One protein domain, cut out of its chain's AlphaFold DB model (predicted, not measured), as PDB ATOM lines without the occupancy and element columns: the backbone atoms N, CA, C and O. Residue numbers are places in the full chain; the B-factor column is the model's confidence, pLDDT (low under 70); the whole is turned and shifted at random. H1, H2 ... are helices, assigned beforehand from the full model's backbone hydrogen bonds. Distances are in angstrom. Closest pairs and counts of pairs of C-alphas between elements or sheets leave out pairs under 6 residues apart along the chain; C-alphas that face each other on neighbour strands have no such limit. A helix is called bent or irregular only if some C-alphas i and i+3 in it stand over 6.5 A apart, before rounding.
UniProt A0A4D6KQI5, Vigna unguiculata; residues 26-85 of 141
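What this domain is: This is residues 26 to 85 of the 141 residues of a protein of Vigna unguiculata (UniProt A0A4D6KQI5). The long arm H1b and helix H2 form a wide, open V, with residues 58 to 63 at its tip. At the other end of H1b, the short arm H1a folds back to one side of the V; residues 77 to 85, with no named element, turn back from H2 on the other side. The printed part has 60 residues, two named helices, H1 then H2, and no named strand. It is all helix and loose, with a radius of gyration of the C-alphas of 14.7 A, spanning 39 by 31 by 22 A.

How they stand to each other: H1, residues 26 to 57, was assigned as one helix by its hydrogen bonds but is bent: C-alphas 35 and 38 are 9.8 A apart. Its arms, H1b, residues 38 to 57, and H1a, residues 26 to 35, touch through residues 40 to 41 of H1b alone; the closest C-alphas, of Ser 32 and Leu 41, are 6.5 A apart. They run opposite ways at a steep tilt of 48 degrees. H2, residues 64 to 76, is apart from both arms. In H1a, H1b and H2 every O i to N i+4 pair is within hydrogen-bond range.

Where its parts are: H1b measures 29.1 A from C-alpha 38 at (-2.576, 69.167, 158.456) to C-alpha 57, H2 18.3 A and H1a 14.5 A. H2 ends at C-alpha 76 at (9.875, 39.293, 136.548).

The domain as a whole: The farthest C-alphas, of Gln 38 and Val 76, are 39.1 A apart. The printed part has no cut, and the link from H1 to H2 is short. The mean pLDDT of the printed part is 71.5; residues 26 to 44, 49 and 51 to 62 are under 70.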
ATOM      1  N   PHE A  26       7.299  66.155 146.596       56.06
ATOM      2  CA  PHE A  26       6.424  67.332 146.663       56.06
ATOM      3  C   PHE A  26       4.999  67.107 146.117       56.06
ATOM      4  O   PHE A  26       4.035  67.604 146.701       56.06
ATOM      5  N   GLY A  27       4.827  66.306 145.061       57.47
ATOM      6  CA  GLY A  27       3.506  65.960 144.515       57.47
ATOM      7  C   GLY A  27       2.711  65.032 145.440       57.47
ATOM      8  O   GLY A  27       1.495  65.173 145.592       57.47
ATOM      9  N   ALA A  28       3.403  64.127 146.141       59.47
ATOM     10  CA  ALA A  28       2.796  63.289 147.171       59.47
ATOM     11  C   ALA A  28       2.364  64.112 148.400       59.47
ATOM     12  O   ALA A  28       1.276  63.879 148.929       59.47
ATOM     13  N   VAL A  29       3.161  65.111 148.803       59.38
ATOM     14  CA  VAL A  29       2.851  66.033 149.913       59.38
ATOM     15  C   VAL A  29       1.630  66.912 149.602       59.38
ATOM     16  O   VAL A  29       0.769  67.071 150.471       59.38
ATOM     17  N   GLY A  30       1.484  67.397 148.363       59.53
ATOM     18  CA  GLY A  30       0.316  68.175 147.922       59.53
ATOM     19  C   GLY A  30      -1.003  67.390 147.978       59.53
ATOM     20  O   GLY A  30      -1.999  67.884 148.508       59.53
ATOM     21  N   ARG A  31      -1.001  66.122 147.540       58.56
ATOM     22  CA  ARG A  31      -2.164  65.218 147.690       58.56
ATOM     23  C   ARG A  31      -2.481  64.925 149.159       58.56
ATOM     24  O   ARG A  31      -3.637  64.819 149.549       58.56
ATOM     25  N   SER A  32      -1.447  64.847 149.990       53.78
ATOM     26  CA  SER A  32      -1.527  64.598 151.431       53.78
ATOM     27  C   SER A  32      -2.316  65.680 152.191       53.78
ATOM     28  O   SER A  32      -3.095  65.349 153.087       53.78
ATOM     29  N   ILE A  33      -2.155  66.948 151.795       58.50
ATOM     30  CA  ILE A  33      -2.874  68.100 152.361       58.50
ATOM     31  C   ILE A  33      -4.335  68.101 151.894       58.50
ATOM     32  O   ILE A  33      -5.230  68.369 152.690       58.50
ATOM     33  N   ASN A  34      -4.574  67.747 150.627       56.62
ATOM     34  CA  ASN A  34      -5.904  67.762 150.020       56.62
ATOM     35  C   ASN A  34      -6.804  66.600 150.505       56.62
ATOM     36  O   ASN A  34      -7.999  66.796 150.685       56.62
ATOM     37  N   LEU A  35      -6.239  65.415 150.782       56.88
ATOM     38  CA  LEU A  35      -7.012  64.234 151.205       56.88
ATOM     39  C   LEU A  35      -7.184  64.062 152.728       56.88
ATOM     40  O   LEU A  35      -8.078  63.328 153.141       56.88
ATOM     41  N   GLY A  36      -6.339  64.667 153.575       55.34
ATOM     42  CA  GLY A  36      -6.317  64.346 155.017       55.34
ATOM     43  C   GLY A  36      -6.010  65.492 155.986       55.34
ATOM     44  O   GLY A  36      -5.941  65.250 157.191       55.34
ATOM     45  N   GLY A  37      -5.828  66.723 155.497       64.06
ATOM     46  CA  GLY A  37      -5.538  67.895 156.329       64.06
ATOM     47  C   GLY A  37      -4.148  67.893 156.992       64.06
ATOM     48  O   GLY A  37      -3.322  66.999 156.798       64.06
ATOM     49  N   GLN A  38      -3.875  68.926 157.796       59.00
ATOM     50  CA  GLN A  38      -2.576  69.167 158.456       59.00
ATOM     51  C   GLN A  38      -2.158  68.041 159.426       59.00
ATOM     52  O   GLN A  38      -0.970  67.793 159.634       59.00
ATOM     53  N   THR A  39      -3.125  67.318 159.991       58.56
ATOM     54  CA  THR A  39      -2.903  66.229 160.955       58.56
ATOM     55  C   THR A  39      -2.353  64.962 160.301       58.56
ATOM     56  O   THR A  39      -1.464  64.319 160.863       58.56
ATOM     57  N   ALA A  40      -2.810  64.622 159.090       63.56
ATOM     58  CA  ALA A  40      -2.278  63.492 158.331       63.56
ATOM     59  C   ALA A  40      -0.810  63.717 157.934       63.56
ATOM     60  O   ALA A  40      -0.012  62.781 157.937       63.56
ATOM     61  N   LEU A  41      -0.438  64.965 157.636       66.81
ATOM     62  CA  LEU A  41       0.951  65.342 157.379       66.81
ATOM     63  C   LEU A  41       1.797  65.186 158.649       66.81
ATOM     64  O   LEU A  41       2.825  64.515 158.609       66.81
ATOM     65  N   ALA A  42       1.337  65.721 159.785       66.38
ATOM     66  CA  ALA A  42       2.055  65.626 161.055       66.38
ATOM     67  C   ALA A  42       2.337  64.172 161.470       66.38
ATOM     68  O   ALA A  42       3.453  63.860 161.881       66.38
ATOM     69  N   LEU A  43       1.372  63.261 161.306       67.44
ATOM     70  CA  LEU A  43       1.588  61.851 161.637       67.44
ATOM     71  C   LEU A  43       2.449  61.103 160.616       67.44
ATOM     72  O   LEU A  43       3.215  60.232 161.019       67.44
ATOM     73  N   ARG A  44       2.411  61.469 159.330       67.81
ATOM     74  CA  ARG A  44       3.391  60.964 158.352       67.81
ATOM     75  C   ARG A  44       4.808  61.428 158.693       67.81
ATOM     76  O   ARG A  44       5.734  60.629 158.606       67.81
ATOM     77  N   LEU A  45       4.976  62.681 159.123       72.06
ATOM     78  CA  LEU A  45       6.269  63.226 159.545       72.06
ATOM     79  C   LEU A  45       6.774  62.547 160.824       72.06
ATOM     80  O   LEU A  45       7.950  62.205 160.919       72.06
ATOM     81  N   LEU A  46       5.872  62.299 161.777       71.50
ATOM     82  CA  LEU A  46       6.162  61.545 162.992       71.50
ATOM     83  C   LEU A  46       6.624  60.124 162.655       71.50
ATOM     84  O   LEU A  46       7.669  59.696 163.133       71.50
ATOM     85  N   LEU A  47       5.886  59.412 161.801       72.75
ATOM     86  CA  LEU A  47       6.251  58.068 161.349       72.75
ATOM     87  C   LEU A  47       7.590  58.058 160.611       72.75
ATOM     88  O   LEU A  47       8.398  57.169 160.849       72.75
ATOM     89  N   ALA A  48       7.859  59.057 159.768       72.31
ATOM     90  CA  ALA A  48       9.147  59.198 159.097       72.31
ATOM     91  C   ALA A  48      10.286  59.418 160.105       72.31
ATOM     92  O   ALA A  48      11.316  58.758 160.015       72.31
ATOM     93  N   ALA A  49      10.091  60.280 161.106       68.44
ATOM     94  CA  ALA A  49      11.075  60.516 162.160       68.44
ATOM     95  C   ALA A  49      11.323  59.261 163.016       68.44
ATOM     96  O   ALA A  49      12.472  58.936 163.309       68.44
ATOM     97  N   PHE A  50      10.267  58.522 163.369       70.56
ATOM     98  CA  PHE A  50      10.378  57.240 164.068       70.56
ATOM     99  C   PHE A  50      11.081  56.182 163.218       70.56
ATOM    100  O   PHE A  50      11.965  55.494 163.716       70.56
ATOM    101  N   SER A  51      10.740  56.086 161.933       69.06
ATOM    102  CA  SER A  51      11.382  55.169 160.993       69.06
ATOM    103  C   SER A  51      12.867  55.484 160.839       69.06
ATOM    104  O   SER A  51      13.670  54.559 160.821       69.06
ATOM    105  N   SER A  52      13.245  56.764 160.766       67.00
ATOM    106  CA  SER A  52      14.649  57.184 160.709       67.00
ATOM    107  C   SER A  52      15.393  56.894 162.010       67.00
ATOM    108  O   SER A  52      16.542  56.476 161.958       67.00
ATOM    109  N   LYS A  53      14.745  57.069 163.169       66.94
ATOM    110  CA  LYS A  53      15.316  56.751 164.489       66.94
ATOM    111  C   LYS A  53      15.547  55.247 164.658       66.94
ATOM    112  O   LYS A  53      16.602  54.825 165.104       66.94
ATOM    113  N   ILE A  54      14.574  54.433 164.255       65.31
ATOM    114  CA  ILE A  54      14.704  52.974 164.258       65.31
ATOM    115  C   ILE A  54      15.801  52.560 163.275       65.31
ATOM    116  O   ILE A  54      16.695  51.814 163.642       65.31
ATOM    117  N   SER A  55      15.801  53.122 162.066       59.06
ATOM    118  CA  SER A  55      16.806  52.875 161.026       59.06
ATOM    119  C   SER A  55      18.214  53.398 161.343       59.06
ATOM    120  O   SER A  55      19.129  53.083 160.589       59.06
ATOM    121  N   SER A  56      18.409  54.234 162.366       60.94
ATOM    122  CA  SER A  56      19.753  54.583 162.844       60.94
ATOM    123  C   SER A  56      20.267  53.581 163.873       60.94
ATOM    124  O   SER A  56      21.473  53.373 163.960       60.94
ATOM    125  N   ASP A  57      19.361  52.954 164.627       59.12
ATOM    126  CA  ASP A  57      19.704  51.948 165.638       59.12
ATOM    127  C   ASP A  57      19.965  50.571 164.999       59.12
ATOM    128  O   ASP A  57      20.807  49.808 165.470       59.12
ATOM    129  N   ILE A  58      19.292  50.264 163.885       58.00
ATOM    130  CA  ILE A  58      19.607  49.125 163.012       58.00
ATOM    131  C   ILE A  58      20.388  49.659 161.817       58.00
ATOM    132  O   ILE A  58      19.882  50.518 161.112       58.00
ATOM    133  N   ASN A  59      21.588  49.142 161.546       59.28
ATOM    134  CA  ASN A  59      22.483  49.580 160.458       59.28
ATOM    135  C   ASN A  59      21.964  49.199 159.044       59.28
ATOM    136  O   ASN A  59      22.712  48.732 158.187       59.28
ATOM    137  N   ARG A  60      20.649  49.304 158.824       65.31
ATOM    138  CA  ARG A  60      19.939  48.974 157.594       65.31
ATOM    139  C   ARG A  60      18.749  49.927 157.407       65.31
ATOM    140  O   ARG A  60      17.947  50.063 158.332       65.31
ATOM    141  N   PRO A  61      18.585  50.536 156.217       67.19
ATOM    142  CA  PRO A  61      17.432  51.370 155.908       67.19
ATOM    143  C   PRO A  61      16.125  50.600 156.082       67.19
ATOM    144  O   PRO A  61      15.914  49.544 155.476       67.19
ATOM    145  N   PHE A  62      15.209  51.149 156.878       66.94
ATOM    146  CA  PHE A  62      13.874  50.576 157.003       66.94
ATOM    147  C   PHE A  62      13.184  50.562 155.627       66.94
ATOM    148  O   PHE A  62      13.147  51.569 154.914       66.94
ATOM    149  N   GLY A  63      12.654  49.403 155.235       74.62
ATOM    150  CA  GLY A  63      11.956  49.216 153.962       74.62
ATOM    151  C   GLY A  63      12.827  48.864 152.750       74.62
ATOM    152  O   GLY A  63      12.308  48.821 151.632       74.62
ATOM    153  N   ASP A  64      14.109  48.549 152.941       81.19
ATOM    154  CA  ASP A  64      14.955  48.004 151.866       81.19
ATOM    155  C   ASP A  64      14.433  46.684 151.295       81.19
ATOM    156  O   ASP A  64      14.561  46.429 150.099       81.19
ATOM    157  N   GLU A  65      13.770  45.880 152.119       83.44
ATOM    158  CA  GLU A  65      13.135  44.632 151.692       83.44
ATOM    159  C   GLU A  65      12.019  44.895 150.669       83.44
ATOM    160  O   GLU A  65      11.926  44.209 149.655       83.44
ATOM    161  N   PHE A  66      11.239  45.965 150.860       84.56
ATOM    162  CA  PHE A  66      10.208  46.379 149.906       84.56
ATOM    163  C   PHE A  66      10.798  46.970 148.621       84.56
ATOM    164  O   PHE A  66      10.213  46.802 147.550       84.56
ATOM    165  N   ARG A  67      11.954  47.647 148.696       85.12
ATOM    166  CA  ARG A  67      12.670  48.126 147.500       85.12
ATOM    167  C   ARG A  67      13.212  46.966 146.675       85.12
ATOM    168  O   ARG A  67      13.033  46.957 145.460       85.12
ATOM    169  N   ALA A  68      13.828  45.987 147.333       87.38
ATOM    170  CA  ALA A  68      14.331  44.784 146.686       87.38
ATOM    171  C   ALA A  68      13.187  43.978 146.054       87.38
ATOM    172  O   ALA A  68      13.255  43.653 144.871       87.38
ATOM    173  N   ALA A  69      12.095  43.754 146.795       86.69
ATOM    174  CA  ALA A  69      10.905  43.082 146.278       86.69
ATOM    175  C   ALA A  69      10.317  43.809 145.061       86.69
ATOM    176  O   ALA A  69       9.913  43.166 144.094       86.69
ATOM    177  N   ARG A  70      10.315  45.150 145.071       85.44
ATOM    178  CA  ARG A  70       9.863  45.930 143.918       85.44
ATOM    179  C   ARG A  70      10.727  45.713 142.689       85.44
ATOM    180  O   ARG A  70      10.182  45.436 141.628       85.44
ATOM    181  N   LYS A  71      12.044  45.804 142.848       87.88
ATOM    182  CA  LYS A  71      12.989  45.618 141.748       87.88
ATOM    183  C   LYS A  71      12.842  44.232 141.110       87.88
ATOM    184  O   LYS A  71      12.695  44.131 139.899       87.88
ATOM    185  N   VAL A  72      12.774  43.183 141.931       88.88
ATOM    186  CA  VAL A  72      12.588  41.804 141.448       88.88
ATOM    187  C   VAL A  72      11.231  41.633 140.759       88.88
ATOM    188  O   VAL A  72      11.130  40.965 139.736       88.88
ATOM    189  N   SER A  73      10.175  42.266 141.272       88.19
ATOM    190  CA  SER A  73       8.852  42.214 140.646       88.19
ATOM    191  C   SER A  73       8.814  42.910 139.283       88.19
ATOM    192  O   SER A  73       8.126  42.434 138.387       88.19
ATOM    193  N   GLU A  74       9.544  44.016 139.119       86.75
ATOM    194  CA  GLU A  74       9.683  44.716 137.834       86.75
ATOM    195  C   GLU A  74      10.476  43.874 136.821       86.75
ATOM    196  O   GLU A  74      10.084  43.803 135.659       86.75
ATOM    197  N   GLU A  75      11.528  43.181 137.265       88.00
ATOM    198  CA  GLU A  75      12.334  42.275 136.432       88.00
ATOM    199  C   GLU A  75      11.546  41.038 135.969       88.00
ATOM    200  O   GLU A  75      11.674  40.608 134.825       88.00
ATOM    201  N   VAL A  76      10.698  40.484 136.838       89.44
ATOM    202  CA  VAL A  76       9.875  39.293 136.548       89.44
ATOM    203  C   VAL A  76       8.543  39.662 135.869       89.44
ATOM    204  O   VAL A  76       7.809  38.789 135.410       89.44
ATOM    205  N   GLY A  77       8.202  40.952 135.787       86.50
ATOM    206  CA  GLY A  77       6.909  41.417 135.274       86.50
ATOM    207  C   GLY A  77       5.723  41.050 136.177       86.50
ATOM    208  O   GLY A  77       4.579  40.995 135.722       86.50
ATOM    209  N   ALA A  78       5.983  40.781 137.456       86.81
ATOM    210  CA  ALA A  78       4.974  40.426 138.442       86.81
ATOM    211  C   ALA A  78       4.284  41.675 139.019       86.81
ATOM    212  O   ALA A  78       4.858  42.765 139.092       86.81
ATOM    213  N   GLN A  79       3.036  41.517 139.465       83.62
ATOM    214  CA  GLN A  79       2.292  42.577 140.141       83.62
ATOM    215  C   GLN A  79       2.566  42.554 141.649       83.62
ATOM    216  O   GLN A  79       2.275  41.573 142.330       83.62
ATOM    217  N   ILE A  80       3.025  43.680 142.194       83.25
ATOM    218  CA  ILE A  80       3.166  43.870 143.642       83.25
ATOM    219  C   ILE A  80       1.809  44.243 144.229       83.25
ATOM    220  O   ILE A  80       1.238  45.281 143.881       83.25
ATOM    221  N   VAL A  81       1.320  43.434 145.165       83.38
ATOM    222  CA  VAL A  81       0.132  43.740 145.966       83.38
ATOM    223  C   VAL A  81       0.563  43.921 147.415       83.38
ATOM    224  O   VAL A  81       1.093  43.005 148.035       83.38
ATOM    225  N   LEU A  82       0.340  45.117 147.961       82.62
ATOM    226  CA  LEU A  82       0.496  45.360 149.392       82.62
ATOM    227  C   LEU A  82      -0.763  44.845 150.089       82.62
ATOM    228  O   LEU A  82      -1.861  45.320 149.810       82.62
ATOM    229  N   GLY A  83      -0.603  43.864 150.975       84.12
ATOM    230  CA  GLY A  83      -1.717  43.318 151.759       84.12
ATOM    231  C   GLY A  83      -2.152  44.213 152.922       84.12
ATOM    232  O   GLY A  83      -3.183  43.952 153.538       84.12
ATOM    233  N   ASP A  84      -1.367  45.246 153.243       85.00
ATOM    234  CA  ASP A  84      -1.654  46.110 154.380       85.00
ATOM    235  C   ASP A  84      -2.718  47.163 154.054       85.00
ATOM    236  O   ASP A  84      -2.897  47.601 152.913       85.00
ATOM    237  N   ARG A  85      -3.450  47.570 155.088       81.88
ATOM    238  CA  ARG A  85      -4.494  48.586 154.966       81.88
ATOM    239  C   ARG A  85      -3.859  49.948 154.676       81.88
ATOM    240  O   ARG A  85      -2.746  50.209 155.134       81.88
TER     241      ARG A  85